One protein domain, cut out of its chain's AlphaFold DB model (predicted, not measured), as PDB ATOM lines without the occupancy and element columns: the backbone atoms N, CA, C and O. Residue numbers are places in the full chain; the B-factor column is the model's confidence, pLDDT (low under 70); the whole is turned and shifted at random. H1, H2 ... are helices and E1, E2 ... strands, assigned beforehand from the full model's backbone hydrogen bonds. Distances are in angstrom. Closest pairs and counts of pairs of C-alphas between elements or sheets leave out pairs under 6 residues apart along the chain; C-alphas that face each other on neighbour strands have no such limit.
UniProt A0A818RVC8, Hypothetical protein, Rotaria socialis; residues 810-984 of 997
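AT A GLANCE: This is residues 810 to 984 of the 997 residues of the protein "Hypothetical protein" of Rotaria socialis (UniProt A0A818RVC8). A twisted sheet of five parallel strands forms the core of three layers, with the short helices H2, H3 and H5 over one face and the long helix H6 over the other. H6 then folds back into the still longer H7, which packs on H6 away from the sheet. The printed part has 175 residues, with seven named helices and five strands in the order H1 E1 E2 H2 E3 H3 H4 E4 H5 E5 H6 H7; the sheet order is E2 E1 E3 E4 E5 and the class is mixed. The whole is compact, with a radius of gyration of the C-alphas of 16.4 A and spans of 45 by 45 by 30 A.

HOW THE PARTS SIT: H1, residues 818 to 822, only grazes the sheet. E1, residues 825 to 830, is parallel to the edge strand E2, residues 855 to 858, at 38 degrees, with N 856 and O 827 at 2.9 A, within hydrogen-bond range. H2, residues 861 to 870, is over E1 at a height over the sheet of 9.3 A; their closest C-alphas, Leu 830 and Cys 864, are 7.0 A apart. E2, H2 and E3, residues 875 to 881, form a split strand-helix-strand unit, two parallel strands joined through a helix with E1 between them, and its crossover is right-handed. E1 and E3 pair through N 828 and O 877, 3.0 A. H3, residues 882 to 889, is over E3; H4, residues 892 to 896, is not on the sheet. E4, residues 899 to 906, pairs with E3 through N 903 and O 878, 2.8 A, and with the edge strand E5, residues 926 to 931, through N 906 and O 930, 2.9 A. E3, H3, H4, E4 form one strand-helix-strand unit, two parallel neighbour strands with one or more helices between them, and E4, H5, residues 909 to 915, and E5 form another; the crossover of each is right-handed. H5, residues 909 to 915, only just touches H3, with 3 pairs of C-alphas within 8 A, the closest Asn 882 and Ser 911 at 6.8 A. H6, residues 932 to 953, is on the opposite face, at a height of 8.7 A. H7, residues 958 to 984, forms a helical hairpin with H6 at a shallow tilt of 26 degrees, opposite ways; the closest C-alphas, Ile 944 and Ala 968, are 4.6 A apart. Every O i to N i+4 pair is within hydrogen-bond range in H2, H5 and H7, against 3 of 4 in H3, 13 of 18 in H6, 0 of 1 in H1 and 0 of 1 in H4, where O i to N i+3 gives 2 of 2 in H1 and 0 of 2 in H4.

IN THESE COORDINATES: H1 begins at C-alpha 818 (15.608, 189.590, 123.148). E3 measures 20.0 A, E4 19.7 A, H6 31.7 A and H7 38.9 A from first to last C-alpha. H7 ends at C-alpha 984 (47.499, 181.727, 105.413).

THE WHOLE: The C-alphas farthest apart, Thr 838 and Thr 956, are 51.3 A apart. The printed part has no cut, and the link from E1 to E2, residues 831 to 854, is long. Confidence is under 70 in 39 residues, among them 832 to 847, 892 to 897 and 972 to 984.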
ATOM      1  N   THR A 810      28.409 196.348 109.666       69.31
ATOM      2  CA  THR A 810      28.749 197.339 110.702       69.31
ATOM      3  C   THR A 810      28.201 196.960 112.088       69.31
ATOM      4  O   THR A 810      27.474 195.980 112.240       69.31
ATOM      5  N   VAL A 811      28.519 197.746 113.124       67.69
ATOM      6  CA  VAL A 811      27.863 197.645 114.447       67.69
ATOM      7  C   VAL A 811      26.362 197.969 114.393       67.69
ATOM      8  O   VAL A 811      25.613 197.443 115.219       67.69
ATOM      9  N   GLU A 812      25.896 198.796 113.449       70.19
ATOM     10  CA  GLU A 812      24.459 199.093 113.301       70.19
ATOM     11  C   GLU A 812      23.670 197.856 112.814       70.19
ATOM     12  O   GLU A 812      22.495 197.722 113.144       70.19
ATOM     13  N   ASP A 813      24.327 196.889 112.158       73.94
ATOM     14  CA  ASP A 813      23.733 195.621 111.696       73.94
ATOM     15  C   ASP A 813      23.651 194.521 112.791       73.94
ATOM     16  O   ASP A 813      23.307 193.368 112.507       73.94
ATOM     17  N   ILE A 814      23.976 194.830 114.057       80.88
ATOM     18  CA  ILE A 814      23.847 193.885 115.185       80.88
ATOM     19  C   ILE A 814      22.418 193.932 115.754       80.88
ATOM     20  O   ILE A 814      22.118 194.634 116.721       80.88
ATOM     21  N   GLU A 815      21.531 193.129 115.169       81.75
ATOM     22  CA  GLU A 815      20.174 192.895 115.679       81.75
ATOM     23  C   GLU A 815      20.203 192.193 117.053       81.75
ATOM     24  O   GLU A 815      20.463 190.992 117.137       81.75
ATOM     25  N   TYR A 816      19.918 192.915 118.144       86.25
ATOM     26  CA  TYR A 816      19.893 192.324 119.489       86.25
ATOM     27  C   TYR A 816      18.697 191.382 119.700       86.25
ATOM     28  O   TYR A 816      17.544 191.812 119.770       86.25
ATOM     29  N   ASP A 817      18.985 190.103 119.920       85.94
ATOM     30  CA  ASP A 817      17.997 189.069 120.198       85.94
ATOM     31  C   ASP A 817      17.532 189.131 121.662       85.94
ATOM     32  O   ASP A 817      18.281 188.908 122.620       85.94
ATOM     33  N   THR A 818      16.239 189.407 121.838       85.06
ATOM     34  CA  THR A 818      15.608 189.590 123.148       85.06
ATOM     35  C   THR A 818      15.673 188.358 124.053       85.06
ATOM     36  O   THR A 818      15.601 188.523 125.272       85.06
ATOM     37  N   ASN A 819      15.903 187.150 123.527       82.69
ATOM     38  CA  ASN A 819      16.066 185.943 124.343       82.69
ATOM     39  C   ASN A 819      17.291 186.043 125.269       82.69
ATOM     40  O   ASN A 819      17.209 185.642 126.431       82.69
ATOM     41  N   TYR A 820      18.382 186.683 124.828       82.88
ATOM     42  CA  TYR A 820      19.559 186.919 125.674       82.88
ATOM     43  C   TYR A 820      19.281 187.902 126.828       82.88
ATOM     44  O   TYR A 820      19.999 187.892 127.824       82.88
ATOM     45  N   SER A 821      18.189 188.684 126.793       81.81
ATOM     46  CA  SER A 821      17.830 189.566 127.921       81.81
ATOM     47  C   SER A 821      17.395 188.807 129.184       81.81
ATOM     48  O   SER A 821      17.491 189.350 130.289       81.81
ATOM     49  N   LEU A 822      16.959 187.550 129.029       81.69
ATOM     50  CA  LEU A 822      16.562 186.668 130.128       81.69
ATOM     51  C   LEU A 822      17.772 186.219 130.967       81.69
ATOM     52  O   LEU A 822      17.632 186.016 132.172       81.69
ATOM     53  N   VAL A 823      18.956 186.124 130.351       84.50
ATOM     54  CA  VAL A 823      20.232 185.724 130.968       84.50
ATOM     55  C   VAL A 823      20.616 186.700 132.086       84.50
ATOM     56  O   VAL A 823      20.332 187.893 132.005       84.50
ATOM     57  N   ASP A 824      21.251 186.234 133.167       84.44
ATOM     58  CA  ASP A 824      21.649 187.089 134.309       84.44
ATOM     59  C   ASP A 824      22.882 187.973 134.057       84.44
ATOM     60  O   ASP A 824      23.343 188.696 134.941       84.44
ATOM     61  N   THR A 825      23.388 187.956 132.827       85.31
ATOM     62  CA  THR A 825      24.447 188.818 132.311       85.31
ATOM     63  C   THR A 825      23.955 189.499 131.042       85.31
ATOM     64  O   THR A 825      23.447 188.810 130.164       85.31
ATOM     65  N   HIS A 826      24.170 190.809 130.911       89.31
ATOM     66  CA  HIS A 826      23.985 191.535 129.649       89.31
ATOM     67  C   HIS A 826      25.338 192.006 129.108       89.31
ATOM     68  O   HIS A 826      26.177 192.497 129.871       89.31
ATOM     69  N   TRP A 827      25.523 191.883 127.793       90.75
ATOM     70  CA  TRP A 827      26.661 192.446 127.072       90.75
ATOM     71  C   TRP A 827      26.244 193.704 126.329       90.75
ATOM     72  O   TRP A 827      25.333 193.677 125.501       90.75
ATOM     73  N   LEU A 828      26.933 194.801 126.621       91.25
ATOM     74  CA  LEU A 828      26.700 196.101 126.006       91.25
ATOM     75  C   LEU A 828      27.926 196.502 125.174       91.25
ATOM     76  O   LEU A 828      29.061 196.251 125.586       91.25
ATOM     77  N   LEU A 829      27.707 197.150 124.032       89.75
ATOM     78  CA  LEU A 829      28.750 197.776 123.215       89.75
ATOM     79  C   LEU A 829      28.418 199.258 123.036       89.75
ATOM     80  O   LEU A 829      27.553 199.604 122.234       89.75
ATOM     81  N   LEU A 830      29.105 200.121 123.789       86.44
ATOM     82  CA  LEU A 830      29.073 201.568 123.583       86.44
ATOM     83  C   LEU A 830      30.174 201.936 122.584       86.44
ATOM     84  O   LEU A 830      31.362 201.820 122.894       86.44
ATOM     85  N   TYR A 831      29.769 202.363 121.391       77.50
ATOM     86  CA  TYR A 831      30.670 202.707 120.293       77.50
ATOM     87  C   TYR A 831      30.621 204.206 119.971       77.50
ATOM     88  O   TYR A 831      29.783 204.940 120.492       77.50
ATOM     89  N   ASP A 832      31.586 204.688 119.182       66.06
ATOM     90  CA  ASP A 832      31.672 206.111 118.847       66.06
ATOM     91  C   ASP A 832      30.816 206.436 117.624       66.06
ATOM     92  O   ASP A 832      31.208 206.195 116.484       66.06
ATOM     93  N   ASP A 833      29.645 207.005 117.880       53.19
ATOM     94  CA  ASP A 833      28.894 207.738 116.876       53.19
ATOM     95  C   ASP A 833      29.368 209.199 116.868       53.19
ATOM     96  O   ASP A 833      29.089 209.976 117.784       53.19
ATOM     97  N   HIS A 834      30.146 209.561 115.848       49.25
ATOM     98  CA  HIS A 834      30.692 210.909 115.679       49.25
ATOM     99  C   HIS A 834      29.724 211.884 114.974       49.25
ATOM    100  O   HIS A 834      30.150 212.989 114.652       49.25
ATOM    101  N   ARG A 835      28.431 211.550 114.783       44.97
ATOM    102  CA  ARG A 835      27.431 212.435 114.132       44.97
ATOM    103  C   ARG A 835      27.348 213.867 114.713       44.97
ATOM    104  O   ARG A 835      26.978 214.776 113.977       44.97
ATOM    105  N   ASP A 836      27.761 214.086 115.966       40.31
ATOM    106  CA  ASP A 836      27.803 215.404 116.636       40.31
ATOM    107  C   ASP A 836      29.138 216.186 116.509       40.31
ATOM    108  O   ASP A 836      29.260 217.282 117.063       40.31
ATOM    109  N   GLN A 837      30.164 215.675 115.812       37.50
ATOM    110  CA  GLN A 837      31.425 216.406 115.585       37.50
ATOM    111  C   GLN A 837      31.844 216.411 114.110       37.50
ATOM    112  O   GLN A 837      31.698 215.430 113.392       37.50
ATOM    113  N   THR A 838      32.399 217.538 113.651       33.00
ATOM    114  CA  THR A 838      32.719 217.818 112.238       33.00
ATOM    115  C   THR A 838      33.998 217.115 111.757       33.00
ATOM    116  O   THR A 838      34.965 217.759 111.347       33.00
ATOM    117  N   GLY A 839      34.027 215.786 111.849       33.06
ATOM    118  CA  GLY A 839      35.103 214.916 111.377       33.06
ATOM    119  C   GLY A 839      34.545 213.591 110.844       33.06
ATOM    120  O   GLY A 839      33.386 213.269 111.099       33.06
ATOM    121  N   PRO A 840      35.324 212.814 110.073       28.78
ATOM    122  CA  PRO A 840      34.831 211.577 109.476       28.78
ATOM    123  C   PRO A 840      34.561 210.508 110.546       28.78
ATOM    124  O   PRO A 840      35.488 209.996 111.176       28.78
ATOM    125  N   SER A 841      33.289 210.142 110.720       40.97
ATOM    126  CA  SER A 841      32.881 208.998 111.537       40.97
ATOM    127  C   SER A 841      33.523 207.710 111.021       40.97
ATOM    128  O   SER A 841      33.319 207.324 109.868       40.97
ATOM    129  N   ILE A 842      34.270 207.020 111.884       42.25
ATOM    130  CA  ILE A 842      34.763 205.671 111.601       42.25
ATOM    131  C   ILE A 842      33.601 204.711 111.863       42.25
ATOM    132  O   ILE A 842      33.304 204.397 113.017       42.25
ATOM    133  N   ALA A 843      32.941 204.251 110.798       54.41
ATOM    134  CA  ALA A 843      31.981 203.160 110.903       54.41
ATOM    135  C   ALA A 843      32.692 201.942 111.512       54.41
ATOM    136  O   ALA A 843      33.766 201.543 111.059       54.41
ATOM    137  N   VAL A 844      32.137 201.374 112.583       58.53
ATOM    138  CA  VAL A 844      32.768 200.225 113.236       58.53
ATOM    139  C   VAL A 844      32.431 198.972 112.429       58.53
ATOM    140  O   VAL A 844      31.333 198.432 112.544       58.53
ATOM    141  N   GLU A 845      33.366 198.556 111.577       62.56
ATOM    142  CA  GLU A 845      33.265 197.364 110.731       62.56
ATOM    143  C   GLU A 845      33.223 196.101 111.593       62.56
ATOM    144  O   GLU A 845      34.161 195.831 112.348       62.56
ATOM    145  N   VAL A 846      32.170 195.291 111.463       67.44
ATOM    146  CA  VAL A 846      31.999 194.055 112.237       67.44
ATOM    147  C   VAL A 846      31.669 192.884 111.327       67.44
ATOM    148  O   VAL A 846      30.522 192.620 110.967       67.44
ATOM    149  N   ALA A 847      32.711 192.125 110.991       63.91
ATOM    150  CA  ALA A 847      32.557 190.845 110.313       63.91
ATOM    151  C   ALA A 847      31.653 189.918 111.145       63.91
ATOM    152  O   ALA A 847      31.931 189.665 112.318       63.91
ATOM    153  N   HIS A 848      30.604 189.388 110.510       72.12
ATOM    154  CA  HIS A 848      29.570 188.555 111.137       72.12
ATOM    155  C   HIS A 848      28.725 189.268 112.217       72.12
ATOM    156  O   HIS A 848      28.310 188.631 113.184       72.12
ATOM    157  N   ALA A 849      28.416 190.563 112.044       78.75
ATOM    158  CA  ALA A 849      27.499 191.323 112.913       78.75
ATOM    159  C   ALA A 849      26.202 190.554 113.255       78.75
ATOM    160  O   ALA A 849      25.819 190.451 114.421       78.75
ATOM    161  N   HIS A 850      25.608 189.888 112.259       77.81
ATOM    162  CA  HIS A 850      24.411 189.049 112.388       77.81
ATOM    163  C   HIS A 850      24.544 187.824 113.326       77.81
ATOM    164  O   HIS A 850      23.529 187.201 113.640       77.81
ATOM    165  N   LEU A 851      25.755 187.451 113.769       78.25
ATOM    166  CA  LEU A 851      25.991 186.412 114.786       78.25
ATOM    167  C   LEU A 851      26.136 186.982 116.207       78.25
ATOM    168  O   LEU A 851      26.045 186.238 117.181       78.25
ATOM    169  N   LEU A 852      26.347 188.292 116.360       85.75
ATOM    170  CA  LEU A 852      26.608 188.935 117.653       85.75
ATOM    171  C   LEU A 852      25.329 189.362 118.390       85.75
ATOM    172  O   LEU A 852      25.369 190.252 119.236       85.75
ATOM    173  N   LYS A 853      24.195 188.705 118.113       87.06
ATOM    174  CA  LYS A 853      22.851 189.095 118.586       87.06
ATOM    175  C   LYS A 853      22.671 189.118 120.111       87.06
ATOM    176  O   LYS A 853      21.672 189.621 120.608       87.06
ATOM    177  N   PHE A 854      23.635 188.605 120.870       85.94
ATOM    178  CA  PHE A 854      23.685 188.704 122.330       85.94
ATOM    179  C   PHE A 854      24.254 190.046 122.847       85.94
ATOM    180  O   PHE A 854      24.215 190.300 124.052       85.94
ATOM    181  N   ILE A 855      24.805 190.897 121.970       89.69
ATOM    182  CA  ILE A 855      25.357 192.219 122.305       89.69
ATOM    183  C   ILE A 855      24.330 193.295 121.983       89.69
ATOM    184  O   ILE A 855      23.888 193.410 120.842       89.69
ATOM    185  N   ARG A 856      23.981 194.130 122.965       91.94
ATOM    186  CA  ARG A 856      23.170 195.325 122.713       91.94
ATOM    187  C   ARG A 856      24.063 196.533 122.452       91.94
ATOM    188  O   ARG A 856      24.900 196.894 123.281       91.94
ATOM    189  N   THR A 857      23.870 197.162 121.303       91.50
ATOM    190  CA  THR A 857      24.676 198.289 120.831       91.50
ATOM    191  C   THR A 857      24.101 199.626 121.309       91.50
ATOM    192  O   THR A 857      22.890 199.780 121.472       91.50
ATOM    193  N   TYR A 858      24.980 200.590 121.586       88.00
ATOM    194  CA  TYR A 858      24.638 201.929 122.070       88.00
ATOM    195  C   TYR A 858      25.520 202.982 121.401       88.00
ATOM    196  O   TYR A 858      26.743 202.854 121.407       88.00
ATOM    197  N   HIS A 859      24.891 204.031 120.867       81.81
ATOM    198  CA  HIS A 859      25.564 205.171 120.238       81.81
ATOM    199  C   HIS A 859      25.748 206.352 121.213       81.81
ATOM    200  O   HIS A 859      26.768 207.039 121.164       81.81
ATOM    201  N   THR A 860      24.818 206.557 122.162       83.00
ATOM    202  CA  THR A 860      24.949 207.583 123.216       83.00
ATOM    203  C   THR A 860      25.388 207.004 124.566       83.00
ATOM    204  O   THR A 860      25.016 205.895 124.966       83.00
ATOM    205  N   LEU A 861      26.156 207.804 125.313       85.00
ATOM    206  CA  LEU A 861      26.518 207.528 126.705       85.00
ATOM    207  C   LEU A 861      25.286 207.541 127.649       85.00
ATOM    208  O   LEU A 861      25.152 206.589 128.426       85.00
ATOM    209  N   PRO A 862      24.362 208.530 127.593       86.12
ATOM    210  CA  PRO A 862      23.170 208.548 128.447       86.12
ATOM    211  C   PRO A 862      22.258 207.325 128.304       86.12
ATOM    212  O   PRO A 862      21.812 206.796 129.321       86.12
ATOM    213  N   ASP A 863      22.007 206.834 127.086       86.12
ATOM    214  CA  ASP A 863      21.106 205.690 126.872       86.12
ATOM    215  C   ASP A 863      21.711 204.386 127.397       86.12
ATOM    216  O   ASP A 863      21.015 203.568 128.007       86.12
ATOM    217  N   CYS A 864      23.029 204.221 127.238       89.44
ATOM    218  CA  CYS A 864      23.767 203.105 127.820       89.44
ATOM    219  C   CYS A 864      23.680 203.137 129.358       89.44
ATOM    220  O   CYS A 864      23.290 202.150 129.988       89.44
ATOM    221  N   GLN A 865      23.943 204.298 129.973       86.75
ATOM    222  CA  GLN A 865      23.814 204.484 131.423       86.75
ATOM    223  C   GLN A 865      22.378 204.250 131.916       86.75
ATOM    224  O   GLN A 865      22.179 203.609 132.951       86.75
ATOM    225  N   GLN A 866      21.362 204.717 131.185       86.88
ATOM    226  CA  GLN A 866      19.965 204.518 131.564       86.88
ATOM    227  C   GLN A 866      19.539 203.049 131.440       86.88
ATOM    228  O   GLN A 866      18.803 202.556 132.295       86.88
ATOM    229  N   HIS A 867      20.043 202.315 130.447       89.25
ATOM    230  CA  HIS A 867      19.813 200.876 130.348       89.25
ATOM    231  C   HIS A 867      20.423 200.108 131.530       89.25
ATOM    232  O   HIS A 867      19.751 199.237 132.086       89.25
ATOM    233  N   ILE A 868      21.630 200.475 131.979       87.81
ATOM    234  CA  ILE A 868      22.249 199.911 133.193       87.81
ATOM    235  C   ILE A 868      21.408 200.232 134.436       87.81
ATOM    236  O   ILE A 868      21.113 199.337 135.227       87.81
ATOM    237  N   ARG A 869      20.947 201.482 134.598       86.38
ATOM    238  CA  ARG A 869      20.058 201.879 135.710       86.38
ATOM    239  C   ARG A 869      18.749 201.081 135.726       86.38
ATOM    240  O   ARG A 869      18.298 200.694 136.801       86.38
ATOM    241  N   ASN A 870      18.184 200.787 134.555       87.94
ATOM    242  CA  ASN A 870      16.975 199.973 134.407       87.94
ATOM    243  C   ASN A 870      17.213 198.462 134.644       87.94
ATOM    244  O   ASN A 870      16.246 197.718 134.794       87.94
ATOM    245  N   ASN A 871      18.470 198.001 134.680       87.00
ATOM    246  CA  ASN A 871      18.844 196.586 134.799       87.00
ATOM    247  C   ASN A 871      19.834 196.310 135.948       87.00
ATOM    248  O   ASN A 871      20.625 195.375 135.862       87.00
ATOM    249  N   ARG A 872      19.764 197.066 137.056       83.69
ATOM    250  CA  ARG A 872      20.624 196.891 138.256       83.69
ATOM    251  C   ARG A 872      20.618 195.476 138.861       83.69
ATOM    252  O   ARG A 872      21.499 195.142 139.637       83.69
ATOM    253  N   GLN A 873      19.635 194.643 138.528       84.31
ATOM    254  CA  GLN A 873      19.552 193.230 138.912       84.31
ATOM    255  C   GLN A 873      20.364 192.270 138.014       84.31
ATOM    256  O   GLN A 873      20.370 191.068 138.273       84.31
ATOM    257  N   LYS A 874      21.006 192.758 136.944       85.88
ATOM    258  CA  LYS A 874      21.758 191.964 135.958       85.88
ATOM    259  C   LYS A 874      23.248 192.306 136.008       85.88
ATOM    260  O   LYS A 874      23.632 193.456 136.176       85.88
ATOM    261  N   THR A 875      24.104 191.304 135.812       87.44
ATOM    262  CA  THR A 875      25.555 191.503 135.677       87.44
ATOM    263  C   THR A 875      25.859 192.204 134.352       87.44
ATOM    264  O   THR A 875      25.771 191.589 133.291       87.44
ATOM    265  N   ILE A 876      26.248 193.478 134.395       91.00
ATOM    266  CA  ILE A 876      26.623 194.215 133.185       91.00
ATOM    267  C   ILE A 876      28.102 193.989 132.849       91.00
ATOM    268  O   ILE A 876      28.986 194.180 133.693       91.00
ATOM    269  N   LYS A 877      28.362 193.610 131.592       92.75
ATOM    270  CA  LYS A 877      29.689 193.539 130.966       92.75
ATOM    271  C   LYS A 877      29.693 194.506 129.760       92.75
ATOM    272  O   LYS A 877      28.818 194.401 128.902       92.75
ATOM    273  N   LEU A 878      30.622 195.467 129.703       92.81
ATOM    274  CA  LEU A 878      30.611 196.570 128.719       92.81
ATOM    275  C   LEU A 878      31.886 196.611 127.861       92.81
ATOM    276  O   LEU A 878      32.991 196.649 128.402       92.81
ATOM    277  N   PHE A 879      31.724 196.692 126.540       92.69
ATOM    278  CA  PHE A 879      32.752 197.148 125.600       92.69
ATOM    279  C   PHE A 879      32.628 198.660 125.376       92.69
ATOM    280  O   PHE A 879      31.521 199.156 125.162       92.69
ATOM    281  N   ILE A 880      33.748 199.387 125.418       91.19
ATOM    282  CA  ILE A 880      33.775 200.855 125.318       91.19
ATOM    283  C   ILE A 880      35.050 201.363 124.622       91.19
ATOM    284  O   ILE A 880      36.123 200.770 124.768       91.19
ATOM    285  N   THR A 881      34.960 202.481 123.888       88.25
ATOM    286  CA  THR A 881      36.160 203.164 123.368       88.25
ATOM    287  C   THR A 881      36.943 203.836 124.497       88.25
ATOM    288  O   THR A 881      36.380 204.273 125.506       88.25
ATOM    289  N   ASN A 882      38.251 204.017 124.301       83.88
ATOM    290  CA  ASN A 882      39.074 204.786 125.239       83.88
ATOM    291  C   ASN A 882      38.596 206.244 125.439       83.88
ATOM    292  O   ASN A 882      38.970 206.859 126.434       83.88
ATOM    293  N   ASN A 883      37.832 206.816 124.498       82.88
ATOM    294  CA  ASN A 883      37.304 208.181 124.597       82.88
ATOM    295  C   ASN A 883      36.070 208.200 125.507       82.88
ATOM    296  O   ASN A 883      36.083 208.863 126.542       82.88
ATOM    297  N   LYS A 884      35.052 207.384 125.187       85.31
ATOM    298  CA  LYS A 884      33.805 207.325 125.965       85.31
ATOM    299  C   LYS A 884      34.042 206.891 127.413       85.31
ATOM    300  O   LYS A 884      33.282 207.299 128.280       85.31
ATOM    301  N   LEU A 885      35.090 206.108 127.707       86.31
ATOM    302  CA  LEU A 885      35.465 205.793 129.093       86.31
ATOM    303  C   LEU A 885      35.947 207.026 129.873       86.31
ATOM    304  O   LEU A 885      35.621 207.166 131.048       86.31
ATOM    305  N   VAL A 886      36.702 207.924 129.238       84.56
ATOM    306  CA  VAL A 886      37.128 209.181 129.870       84.56
ATOM    307  C   VAL A 886      35.919 210.100 130.073       84.56
ATOM    308  O   VAL A 886      35.786 210.691 131.142       84.56
ATOM    309  N   ASP A 887      34.990 210.161 129.117       85.31
ATOM    310  CA  ASP A 887      33.718 210.884 129.284       85.31
ATOM    311  C   ASP A 887      32.857 210.293 130.421       85.31
ATOM    312  O   ASP A 887      32.198 211.028 131.156       85.31
ATOM    313  N   TRP A 888      32.889 208.968 130.595       85.31
ATOM    314  CA  TRP A 888      32.180 208.233 131.648       85.31
ATOM    315  C   TRP A 888      32.779 208.495 133.040       85.31
ATOM    316  O   TRP A 888      32.036 208.788 133.972       85.31
ATOM    317  N   ASP A 889      34.105 208.425 133.186       82.25
ATOM    318  CA  ASP A 889      34.827 208.629 134.458       82.25
ATOM    319  C   ASP A 889      34.788 210.095 134.934       82.25
ATOM    320  O   ASP A 889      34.744 210.365 136.132       82.25
ATOM    321  N   ASN A 890      34.722 211.053 134.000       80.56
ATOM    322  CA  ASN A 890      34.546 212.477 134.308       80.56
ATOM    323  C   ASN A 890      33.119 212.849 134.766       80.56
ATOM    324  O   ASN A 890      32.904 213.971 135.233       80.56
ATOM    325  N   ASN A 891      32.130 211.963 134.611       76.75
ATOM    326  CA  ASN A 891      30.725 212.277 134.864       76.75
ATOM    327  C   ASN A 891      30.290 211.817 136.269       76.75
ATOM    328  O   ASN A 891      30.216 210.624 136.554       76.75
ATOM    329  N   ALA A 892      29.987 212.767 137.160       53.97
ATOM    330  CA  ALA A 892      29.827 212.514 138.599       53.97
ATOM    331  C   ALA A 892      28.749 211.464 138.963       53.97
ATOM    332  O   ALA A 892      28.914 210.724 139.938       53.97
ATOM    333  N   ASP A 893      27.690 211.348 138.155       60.81
ATOM    334  CA  ASP A 893      26.588 210.388 138.344       60.81
ATOM    335  C   ASP A 893      26.948 208.931 137.978       60.81
ATOM    336  O   ASP A 893      26.118 208.028 138.118       60.81
ATOM    337  N   ALA A 894      28.160 208.676 137.476       57.97
ATOM    338  CA  ALA A 894      28.578 207.352 137.020       57.97
ATOM    339  C   ALA A 894      28.898 206.380 138.177       57.97
ATOM    340  O   ALA A 894      28.749 205.164 138.034       57.97
ATOM    341  N   SER A 895      29.294 206.904 139.341       57.69
ATOM    342  CA  SER A 895      29.798 206.124 140.488       57.69
ATOM    343  C   SER A 895      28.783 205.173 141.161       57.69
ATOM    344  O   SER A 895      29.190 204.343 141.972       57.69
ATOM    345  N   ASP A 896      27.496 205.232 140.794       61.94
ATOM    346  CA  ASP A 896      26.402 204.364 141.282       61.94
ATOM    347  C   ASP A 896      25.869 203.405 140.182       61.94
ATOM    348  O   ASP A 896      24.666 203.150 140.057       61.94
ATOM    349  N   LEU A 897      26.757 202.908 139.313       68.62
ATOM    350  CA  LEU A 897      26.437 201.961 138.235       68.62
ATOM    351  C   LEU A 897      27.118 200.605 138.483       68.62
ATOM    352  O   LEU A 897      28.343 200.533 138.569       68.62
ATOM    353  N   ASP A 898      26.323 199.530 138.568       73.62
ATOM    354  CA  ASP A 898      26.780 198.161 138.881       73.62
ATOM    355  C   ASP A 898      27.423 197.470 137.661       73.62
ATOM    356  O   ASP A 898      26.903 196.524 137.063       73.62
ATOM    357  N   LEU A 899      28.553 198.031 137.227       83.62
ATOM    358  CA  LEU A 899      29.336 197.558 136.094       83.62
ATOM    359  C   LEU A 899      30.416 196.590 136.585       83.62
ATOM    360  O   LEU A 899      31.317 196.959 137.343       83.62
ATOM    361  N   LYS A 900      30.324 195.333 136.145       85.75
ATOM    362  CA  LYS A 900      31.095 194.224 136.723       85.75
ATOM    363  C   LYS A 900      32.384 193.910 135.969       85.75
ATOM    364  O   LYS A 900      33.340 193.464 136.596       85.75
ATOM    365  N   LYS A 901      32.398 194.114 134.644       89.75
ATOM    366  CA  LYS A 901      33.582 193.992 133.772       89.75
ATOM    367  C   LYS A 901      33.538 195.011 132.635       89.75
ATOM    368  O   LYS A 901      32.484 195.217 132.031       89.75
ATOM    369  N   LEU A 902      34.693 195.586 132.323       91.25
ATOM    370  CA  LEU A 902      34.909 196.583 131.283       91.25
ATOM    371  C   LEU A 902      35.992 196.101 130.304       91.25
ATOM    372  O   LEU A 902      37.039 195.610 130.724       91.25
ATOM    373  N   TYR A 903      35.749 196.277 129.009       93.31
ATOM    374  CA  TYR A 903      36.656 195.910 127.922       93.31
ATOM    375  C   TYR A 903      36.923 197.145 127.061       93.31
ATOM    376  O   TYR A 903      36.000 197.686 126.448       93.31
ATOM    377  N   ILE A 904      38.175 197.605 127.024       91.44
ATOM    378  CA  ILE A 904      38.538 198.861 126.357       91.44
ATOM    379  C   ILE A 904      39.177 198.562 125.007       91.44
ATOM    380  O   ILE A 904      40.200 197.876 124.939       91.44
ATOM    381  N   TYR A 905      38.628 199.145 123.942       91.31
ATOM    382  CA  TYR A 905      39.259 199.135 122.626       91.31
ATOM    383  C   TYR A 905      39.795 200.518 122.244       91.31
ATOM    384  O   TYR A 905      39.204 201.560 122.544       91.31
ATOM    385  N   CYS A 906      40.979 200.515 121.630       86.88
ATOM    386  CA  CYS A 906      41.780 201.708 121.381       86.88
ATOM    387  C   CYS A 906      42.083 201.866 119.889       86.88
ATOM    388  O   CYS A 906      42.691 200.990 119.273       86.88
ATOM    389  N   ASN A 907      41.731 203.023 119.324       80.00
ATOM    390  CA  ASN A 907      41.961 203.318 117.904       80.00
ATOM    391  C   ASN A 907      43.429 203.688 117.604       80.00
ATOM    392  O   ASN A 907      43.814 203.793 116.444       80.00
ATOM    393  N   THR A 908      44.270 203.891 118.629       82.12
ATOM    394  CA  THR A 908      45.694 204.222 118.457       82.12
ATOM    395  C   THR A 908      46.577 203.465 119.448       82.12
ATOM    396  O   THR A 908      46.205 203.257 120.603       82.12
ATOM    397  N   ALA A 909      47.804 203.133 119.035       80.81
ATOM    398  CA  ALA A 909      48.799 202.516 119.919       80.81
ATOM    399  C   ALA A 909      49.166 203.411 121.121       80.81
ATOM    400  O   ALA A 909      49.574 202.911 122.171       80.81
ATOM    401  N   ARG A 910      48.985 204.735 120.989       83.19
ATOM    402  CA  ARG A 910      49.137 205.690 122.089       83.19
ATOM    403  C   ARG A 910      48.013 205.540 123.112       83.19
ATOM    404  O   ARG A 910      48.314 205.311 124.277       83.19
ATOM    405  N   SER A 911      46.748 205.605 122.692       84.06
ATOM    406  CA  SER A 911      45.625 205.456 123.624       84.06
ATOM    407  C   SER A 911      45.591 204.069 124.272       84.06
ATOM    408  O   SER A 911      45.287 203.978 125.453       84.06
ATOM    409  N   PHE A 912      46.041 203.016 123.584       87.56
ATOM    410  CA  PHE A 912      46.299 201.699 124.187       87.56
ATOM    411  C   PHE A 912      47.362 201.742 125.301       87.56
ATOM    412  O   PHE A 912      47.149 201.192 126.384       87.56
ATOM    413  N   ALA A 913      48.499 202.407 125.071       86.00
ATOM    414  CA  ALA A 913      49.565 202.535 126.068       86.00
ATOM    415  C   ALA A 913      49.164 203.416 127.267       86.00
ATOM    416  O   ALA A 913      49.568 203.128 128.397       86.00
ATOM    417  N   ASP A 914      48.356 204.451 127.023       87.25
ATOM    418  CA  ASP A 914      47.800 205.329 128.054       87.25
ATOM    419  C   ASP A 914      46.708 204.593 128.868       87.25
ATOM    420  O   ASP A 914      46.743 204.616 130.098       87.25
ATOM    421  N   MET A 915      45.811 203.834 128.220       89.69
ATOM    422  CA  MET A 915      44.785 203.010 128.886       89.69
ATOM    423  C   MET A 915      45.385 201.868 129.719       89.69
ATOM    424  O   MET A 915      44.928 201.631 130.834       89.69
ATOM    425  N   LYS A 916      46.475 201.223 129.274       86.81
ATOM    426  CA  LYS A 916      47.218 200.242 130.099       86.81
ATOM    427  C   LYS A 916      47.944 200.847 131.311       86.81
ATOM    428  O   LYS A 916      48.571 200.115 132.074       86.81
ATOM    429  N   ARG A 917      47.870 202.168 131.499       86.62
ATOM    430  CA  ARG A 917      48.367 202.906 132.674       86.62
ATOM    431  C   ARG A 917      47.272 203.734 133.351       86.62
ATOM    432  O   ARG A 917      47.575 204.531 134.237       86.62
ATOM    433  N   TRP A 918      46.018 203.578 132.927       86.56
ATOM    434  CA  TRP A 918      44.900 204.357 133.436       86.56
ATOM    435  C   TRP A 918      44.563 203.970 134.879       86.56
ATOM    436  O   TRP A 918      44.725 202.823 135.293       86.56
ATOM    437  N   ASN A 919      44.136 204.967 135.652       81.81
ATOM    438  CA  ASN A 919      44.002 204.905 137.108       81.81
ATOM    439  C   ASN A 919      42.765 205.700 137.583       81.81
ATOM    440  O   ASN A 919      42.813 206.380 138.609       81.81
ATOM    441  N   GLY A 920      41.693 205.670 136.783       83.75
ATOM    442  CA  GLY A 920      40.386 206.244 137.117       83.75
ATOM    443  C   GLY A 920      39.514 205.289 137.939       83.75
ATOM    444  O   GLY A 920      39.974 204.241 138.400       83.75
ATOM    445  N   CYS A 921      38.243 205.640 138.131       82.62
ATOM    446  CA  CYS A 921      37.381 205.039 139.154       82.62
ATOM    447  C   CYS A 921      37.008 203.570 138.889       82.62
ATOM    448  O   CYS A 921      36.620 202.867 139.818       82.62
ATOM    449  N   TYR A 922      37.151 203.101 137.646       85.12
ATOM    450  CA  TYR A 922      36.824 201.734 137.217       85.12
ATOM    451  C   TYR A 922      38.057 200.857 136.961       85.12
ATOM    452  O   TYR A 922      37.946 199.837 136.282       85.12
ATOM    453  N   GLN A 923      39.247 201.236 137.450       85.75
ATOM    454  CA  GLN A 923      40.489 200.490 137.185       85.75
ATOM    455  C   GLN A 923      40.384 199.013 137.614       85.75
ATOM    456  O   GLN A 923      40.920 198.140 136.938       85.75
ATOM    457  N   ASP A 924      39.640 198.722 138.686       86.88
ATOM    458  CA  ASP A 924      39.391 197.364 139.185       86.88
ATOM    459  C   ASP A 924      38.333 196.576 138.384       86.88
ATOM    460  O   ASP A 924      38.131 195.390 138.644       86.88
ATOM    461  N   LYS A 925      37.651 197.217 137.422       89.12
ATOM    462  CA  LYS A 925      36.674 196.589 136.513       89.12
ATOM    463  C   LYS A 925      37.248 196.274 135.134       89.12
ATOM    464  O   LYS A 925      36.581 195.581 134.367       89.12
ATOM    465  N   ILE A 926      38.427 196.795 134.787       91.12
ATOM    466  CA  ILE A 926      39.050 196.544 133.482       91.12
ATOM    467  C   ILE A 926      39.508 195.086 133.418       91.12
ATOM    468  O   ILE A 926      40.423 194.684 134.131       91.12
ATOM    469  N   GLU A 927      38.886 194.311 132.532       91.81
ATOM    470  CA  GLU A 927      39.305 192.941 132.232       91.81
ATOM    471  C   GLU A 927      40.416 192.931 131.171       91.81
ATOM    472  O   GLU A 927      41.398 192.204 131.306       91.81
ATOM    473  N   ASP A 928      40.274 193.738 130.109       92.25
ATOM    474  CA  ASP A 928      41.251 193.805 129.019       92.25
ATOM    475  C   ASP A 928      41.272 195.175 128.314       92.25
ATOM    476  O   ASP A 928      40.289 195.923 128.306       92.25
ATOM    477  N   VAL A 929      42.415 195.474 127.692       92.75
ATOM    478  CA  VAL A 929      42.692 196.656 126.872       92.75
ATOM    479  C   VAL A 929      43.391 196.202 125.593       92.75
ATOM    480  O   VAL A 929      44.530 195.719 125.645       92.75
ATOM    481  N   PHE A 930      42.731 196.386 124.450       92.44
ATOM    482  CA  PHE A 930      43.178 195.909 123.136       92.44
ATOM    483  C   PHE A 930      43.052 196.975 122.033       92.44
ATOM    484  O   PHE A 930      42.482 198.052 122.230       92.44
ATOM    485  N   MET A 931      43.647 196.698 120.873       87.88
ATOM    486  CA  MET A 931      43.580 197.566 119.692       87.88
ATOM    487  C   MET A 931      42.278 197.352 118.909       87.88
ATOM    488  O   MET A 931      41.701 196.266 118.938       87.88
ATOM    489  N   TYR A 932      41.817 198.379 118.194       81.81
ATOM    490  CA  TYR A 932      40.580 198.339 117.402       81.81
ATOM    491  C   TYR A 932      40.496 197.141 116.428       81.81
ATOM    492  O   TYR A 932      39.445 196.516 116.324       81.81
ATOM    493  N   ASP A 933      41.596 196.739 115.780       77.56
ATOM    494  CA  ASP A 933      41.628 195.603 114.840       77.56
ATOM    495  C   ASP A 933      41.407 194.229 115.512       77.56
ATOM    496  O   ASP A 933      40.982 193.260 114.865       77.56
ATOM    497  N   GLU A 934      41.623 194.136 116.829       80.81
ATOM    498  CA  GLU A 934      41.255 192.960 117.616       80.81
ATOM    499  C   GLU A 934      39.749 192.879 117.908       80.81
ATOM    500  O   GLU A 934      39.269 191.772 118.164       80.81
ATOM    501  N   LEU A 935      38.992 193.987 117.857       85.19
ATOM    502  CA  LEU A 935      37.605 194.069 118.347       85.19
ATOM    503  C   LEU A 935      36.739 192.917 117.829       85.19
ATOM    504  O   LEU A 935      36.199 192.154 118.623       85.19
ATOM    505  N   ASN A 936      36.720 192.688 116.515       78.62
ATOM    506  CA  ASN A 936      35.935 191.611 115.899       78.62
ATOM    507  C   ASN A 936      36.325 190.201 116.371       78.62
ATOM    508  O   ASN A 936      35.485 189.312 116.414       78.62
ATOM    509  N   TYR A 937      37.591 189.970 116.736       76.62
ATOM    510  CA  TYR A 937      37.993 188.707 117.365       76.62
ATOM    511  C   TYR A 937      37.501 188.632 118.823       76.62
ATOM    512  O   TYR A 937      36.993 187.595 119.252       76.62
ATOM    513  N   ARG A 938      37.600 189.737 119.575       84.12
ATOM    514  CA  ARG A 938      37.179 189.806 120.983       84.12
ATOM    515  C   ARG A 938      35.668 189.658 121.158       84.12
ATOM    516  O   ARG A 938      35.267 188.900 122.036       84.12
ATOM    517  N   LEU A 939      34.853 190.301 120.317       87.06
ATOM    518  CA  LEU A 939      33.389 190.184 120.345       87.06
ATOM    519  C   LEU A 939      32.938 188.733 120.095       87.06
ATOM    520  O   LEU A 939      32.168 188.192 120.886       87.06
ATOM    521  N   VAL A 940      33.470 188.068 119.059       77.00
ATOM    522  CA  VAL A 940      33.126 186.669 118.737       77.00
ATOM    523  C   VAL A 940      33.587 185.707 119.839       77.00
ATOM    524  O   VAL A 940      32.799 184.878 120.290       77.00
ATOM    525  N   TYR A 941      34.822 185.844 120.341       79.50
ATOM    526  CA  TYR A 941      35.332 185.018 121.446       79.50
ATOM    527  C   TYR A 941      34.491 185.160 122.727       79.50
ATOM    528  O   TYR A 941      34.173 184.172 123.396       79.50
ATOM    529  N   VAL A 942      34.084 186.388 123.063       84.75
ATOM    530  CA  VAL A 942      33.161 186.651 124.173       84.75
ATOM    531  C   VAL A 942      31.785 186.028 123.926       84.75
ATOM    532  O   VAL A 942      31.210 185.464 124.857       84.75
ATOM    533  N   GLY A 943      31.286 186.064 122.691       81.62
ATOM    534  CA  GLY A 943      30.005 185.467 122.319       81.62
ATOM    535  C   GLY A 943      29.946 183.962 122.509       81.62
ATOM    536  O   GLY A 943      28.980 183.468 123.081       81.62
ATOM    537  N   ILE A 944      31.004 183.237 122.133       77.44
ATOM    538  CA  ILE A 944      31.115 181.791 122.383       77.44
ATOM    539  C   ILE A 944      30.981 181.508 123.883       77.44
ATOM    540  O   ILE A 944      30.200 180.653 124.296       77.44
ATOM    541  N   ASN A 945      31.716 182.247 124.719       81.19
ATOM    542  CA  ASN A 945      31.644 182.085 126.170       81.19
ATOM    543  C   ASN A 945      30.250 182.429 126.712       81.19
ATOM    544  O   ASN A 945      29.724 181.696 127.545       81.19
ATOM    545  N   HIS A 946      29.624 183.501 126.226       86.56
ATOM    546  CA  HIS A 946      28.327 183.941 126.723       86.56
ATOM    547  C   HIS A 946      27.158 183.060 126.272       86.56
ATOM    548  O   HIS A 946      26.277 182.776 127.073       86.56
ATOM    549  N   ALA A 947      27.161 182.556 125.040       82.25
ATOM    550  CA  ALA A 947      26.174 181.580 124.586       82.25
ATOM    551  C   ALA A 947      26.282 180.256 125.376       82.25
ATOM    552  O   ALA A 947      25.267 179.633 125.684       82.25
ATOM    553  N   ASN A 948      27.493 179.887 125.819       78.88
ATOM    554  CA  ASN A 948      27.736 178.778 126.753       78.88
ATOM    555  C   ASN A 948      27.427 179.103 128.239       78.88
ATOM    556  O   ASN A 948      27.239 178.180 129.033       78.88
ATOM    557  N   GLU A 949      27.369 180.381 128.643       84.12
ATOM    558  CA  GLU A 949      26.774 180.818 129.923       84.12
ATOM    559  C   GLU A 949      25.234 180.750 129.843       84.12
ATOM    560  O   GLU A 949      24.578 180.274 130.770       84.12
ATOM    561  N   ALA A 950      24.660 181.208 128.726       83.62
ATOM    562  CA  ALA A 950      23.225 181.319 128.485       83.62
ATOM    563  C   ALA A 950      22.540 179.955 128.323       83.62
ATOM    564  O   ALA A 950      21.476 179.742 128.906       83.62
ATOM    565  N   SER A 951      23.155 179.013 127.597       84.31
ATOM    566  CA  SER A 951      22.610 177.663 127.416       84.31
ATOM    567  C   SER A 951      22.314 176.993 128.760       84.31
ATOM    568  O   SER A 951      21.219 176.467 128.931       84.31
ATOM    569  N   LYS A 952      23.201 177.126 129.755       84.62
ATOM    570  CA  LYS A 952      23.013 176.566 131.105       84.62
ATOM    571  C   LYS A 952      21.773 177.100 131.824       84.62
ATOM    572  O   LYS A 952      21.063 176.358 132.490       84.62
ATOM    573  N   ILE A 953      21.462 178.385 131.651       84.50
ATOM    574  CA  ILE A 953      20.240 178.993 132.205       84.50
ATOM    575  C   ILE A 953      18.989 178.481 131.471       84.50
ATOM    576  O   ILE A 953      17.909 178.394 132.056       84.50
ATOM    577  N   PHE A 954      19.127 178.102 130.200       86.31
ATOM    578  CA  PHE A 954      18.040 177.601 129.364       86.31
ATOM    579  C   PHE A 954      17.924 176.071 129.299       86.31
ATOM    580  O   PHE A 954      17.102 175.589 128.527       86.31
ATOM    581  N   GLU A 955      18.648 175.293 130.111       78.81
ATOM    582  CA  GLU A 955      18.587 173.815 130.127       78.81
ATOM    583  C   GLU A 955      17.154 173.258 130.253       78.81
ATOM    584  O   GLU A 955      16.815 172.249 129.635       78.81
ATOM    585  N   THR A 956      16.263 173.951 130.971       70.31
ATOM    586  CA  THR A 956      14.842 173.575 131.100       70.31
ATOM    587  C   THR A 956      13.961 173.989 129.910       70.31
ATOM    588  O   THR A 956      12.787 173.626 129.860       70.31
ATOM    589  N   ASN A 957      14.486 174.761 128.954       83.25
ATOM    590  CA  ASN A 957      13.816 175.201 127.731       83.25
ATOM    591  C   ASN A 957      14.621 174.736 126.506       83.25
ATOM    592  O   ASN A 957      15.445 175.469 125.958       83.25
ATOM    593  N   ALA A 958      14.330 173.516 126.047       67.75
ATOM    594  CA  ALA A 958      15.052 172.846 124.964       67.75
ATOM    595  C   ALA A 958      15.188 173.674 123.667       67.75
ATOM    596  O   ALA A 958      16.177 173.518 122.951       67.75
ATOM    597  N   GLY A 959      14.238 174.572 123.370       77.19
ATOM    598  CA  GLY A 959      14.317 175.468 122.213       77.19
ATOM    599  C   GLY A 959      15.417 176.523 122.361       77.19
ATOM    600  O   GLY A 959      16.271 176.650 121.486       77.19
ATOM    601  N   LEU A 960      15.439 177.236 123.492       72.31
ATOM    602  CA  LEU A 960      16.465 178.249 123.773       72.31
ATOM    603  C   LEU A 960      17.837 177.626 124.058       72.31
ATOM    604  O   LEU A 960      18.850 178.174 123.626       72.31
ATOM    605  N   TYR A 961      17.874 176.453 124.696       72.88
ATOM    606  CA  TYR A 961      19.090 175.657 124.881       72.88
ATOM    607  C   TYR A 961      19.759 175.324 123.539       72.88
ATOM    608  O   TYR A 961      20.927 175.648 123.319       72.88
ATOM    609  N   ARG A 962      18.996 174.726 122.610       72.56
ATOM    610  CA  ARG A 962      19.469 174.352 121.269       72.56
ATOM    611  C   ARG A 962      19.913 175.575 120.470       72.56
ATOM    612  O   ARG A 962      20.964 175.514 119.841       72.56
ATOM    613  N   LYS A 963      19.169 176.685 120.560       81.25
ATOM    614  CA  LYS A 963      19.526 177.966 119.931       81.25
ATOM    615  C   LYS A 963      20.876 178.492 120.424       81.25
ATOM    616  O   LYS A 963      21.748 178.749 119.607       81.25
ATOM    617  N   CYS A 964      21.089 178.561 121.740       76.56
ATOM    618  CA  CYS A 964      22.353 179.050 122.303       76.56
ATOM    619  C   CYS A 964      23.548 178.157 121.929       76.56
ATOM    620  O   CYS A 964      24.627 178.671 121.651       76.56
ATOM    621  N   LEU A 965      23.373 176.831 121.865       72.31
ATOM    622  CA  LEU A 965      24.426 175.932 121.374       72.31
ATOM    623  C   LEU A 965      24.712 176.109 119.873       72.31
ATOM    624  O   LEU A 965      25.860 175.972 119.448       72.31
ATOM    625  N   GLU A 966      23.696 176.413 119.065       79.88
ATOM    626  CA  GLU A 966      23.872 176.675 117.636       79.88
ATOM    627  C   GLU A 966      24.543 178.034 117.382       79.88
ATOM    628  O   GLU A 966      25.484 178.103 116.591       79.88
ATOM    629  N   ASP A 967      24.149 179.083 118.106       78.12
ATOM    630  CA  ASP A 967      24.803 180.397 118.081       78.12
ATOM    631  C   ASP A 967      26.274 180.286 118.526       78.12
ATOM    632  O   ASP A 967      27.173 180.752 117.822       78.12
ATOM    633  N   ALA A 968      26.546 179.587 119.639       68.75
ATOM    634  CA  ALA A 968      27.905 179.316 120.115       68.75
ATOM    635  C   ALA A 968      28.758 178.610 119.049       68.75
ATOM    636  O   ALA A 968      29.925 178.960 118.855       68.75
ATOM    637  N   ARG A 969      28.178 177.636 118.334       71.62
ATOM    638  CA  ARG A 969      28.851 176.924 117.244       71.62
ATOM    639  C   ARG A 969      29.137 177.835 116.052       71.62
ATOM    640  O   ARG A 969      30.278 177.873 115.608       71.62
ATOM    641  N   ARG A 970      28.151 178.597 115.568       71.44
ATOM    642  CA  ARG A 970      28.325 179.540 114.444       71.44
ATOM    643  C   ARG A 970      29.424 180.568 114.740       71.44
ATOM    644  O   ARG A 970      30.216 180.899 113.861       71.44
ATOM    645  N   LEU A 971      29.513 181.027 115.990       71.38
ATOM    646  CA  LEU A 971      30.586 181.903 116.461       71.38
ATOM    647  C   LEU A 971      31.954 181.190 116.498       71.38
ATOM    648  O   LEU A 971      32.952 181.798 116.118       71.38
ATOM    649  N   CYS A 972      32.023 179.909 116.886       60.38
ATOM    650  CA  CYS A 972      33.255 179.109 116.780       60.38
ATOM    651  C   CYS A 972      33.715 178.941 115.323       60.38
ATOM    652  O   CYS A 972      34.900 179.116 115.038       60.38
ATOM    653  N   ASP A 973      32.789 178.639 114.411       63.84
ATOM    654  CA  ASP A 973      33.075 178.442 112.988       63.84
ATOM    655  C   ASP A 973      33.635 179.749 112.370       63.84
ATOM    656  O   ASP A 973      34.709 179.745 111.763       63.84
ATOM    657  N   ALA A 974      33.008 180.902 112.648       65.12
ATOM    658  CA  ALA A 974      33.506 182.223 112.233       65.12
ATOM    659  C   ALA A 974      34.880 182.589 112.844       65.12
ATOM    660  O   ALA A 974      35.706 183.248 112.203       65.12
ATOM    661  N   LEU A 975      35.158 182.152 114.080       61.16
ATOM    662  CA  LEU A 975      36.465 182.338 114.718       61.16
ATOM    663  C   LEU A 975      37.553 181.493 114.031       61.16
ATOM    664  O   LEU A 975      38.665 181.979 113.810       61.16
ATOM    665  N   SER A 976      37.217 180.252 113.663       58.75
ATOM    666  CA  SER A 976      38.095 179.314 112.955       58.75
ATOM    667  C   SER A 976      38.506 179.852 111.582       58.75
ATOM    668  O   SER A 976      39.700 179.924 111.283       58.75
ATOM    669  N   ASP A 977      37.548 180.338 110.788       56.47
ATOM    670  CA  ASP A 977      37.800 180.971 109.486       56.47
ATOM    671  C   ASP A 977      38.780 182.150 109.584       56.47
ATOM    672  O   ASP A 977      39.669 182.313 108.741       56.47
ATOM    673  N   LYS A 978      38.652 182.979 110.630       58.75
ATOM    674  CA  LYS A 978      39.549 184.121 110.858       58.75
ATOM    675  C   LYS A 978      40.957 183.676 111.268       58.75
ATOM    676  O   LYS A 978      41.931 184.298 110.836       58.75
ATOM    677  N   PHE A 979      41.091 182.605 112.056       46.50
ATOM    678  CA  PHE A 979      42.397 182.016 112.369       46.50
ATOM    679  C   PHE A 979      43.065 181.407 111.135       46.50
ATOM    680  O   PHE A 979      44.247 181.668 110.914       46.50
ATOM    681  N   GLN A 980      42.318 180.669 110.311       46.97
ATOM    682  CA  GLN A 980      42.836 180.060 109.088       46.97
ATOM    683  C   GLN A 980      43.322 181.138 108.103       46.97
ATOM    684  O   GLN A 980      44.500 181.150 107.763       46.97
ATOM    685  N   LYS A 981      42.503 182.157 107.798       54.16
ATOM    686  CA  LYS A 981      42.919 183.304 106.958       54.16
ATOM    687  C   LYS A 981      44.153 184.041 107.503       54.16
ATOM    688  O   LYS A 981      45.006 184.480 106.731       54.16
ATOM    689  N   LYS A 982      44.284 184.186 108.832       46.75
ATOM    690  CA  LYS A 982      45.451 184.848 109.447       46.75
ATOM    691  C   LYS A 982      46.703 183.964 109.439       46.75
ATOM    692  O   LYS A 982      47.796 184.510 109.310       46.75
ATOM    693  N   LYS A 983      46.555 182.637 109.519       46.62
ATOM    694  CA  LYS A 983      47.627 181.664 109.263       46.62
ATOM    695  C   LYS A 983      48.083 181.747 107.805       46.62
ATOM    696  O   LYS A 983      49.266 181.950 107.580       46.62
ATOM    697  N   ASP A 984      47.165 181.700 106.843       49.94
ATOM    698  CA  ASP A 984      47.499 181.727 105.413       49.94
ATOM    699  C   ASP A 984      48.251 183.013 105.027       49.94
ATOM    700  O   ASP A 984      49.273 182.962 104.349       49.94
TER     701      ASP A 984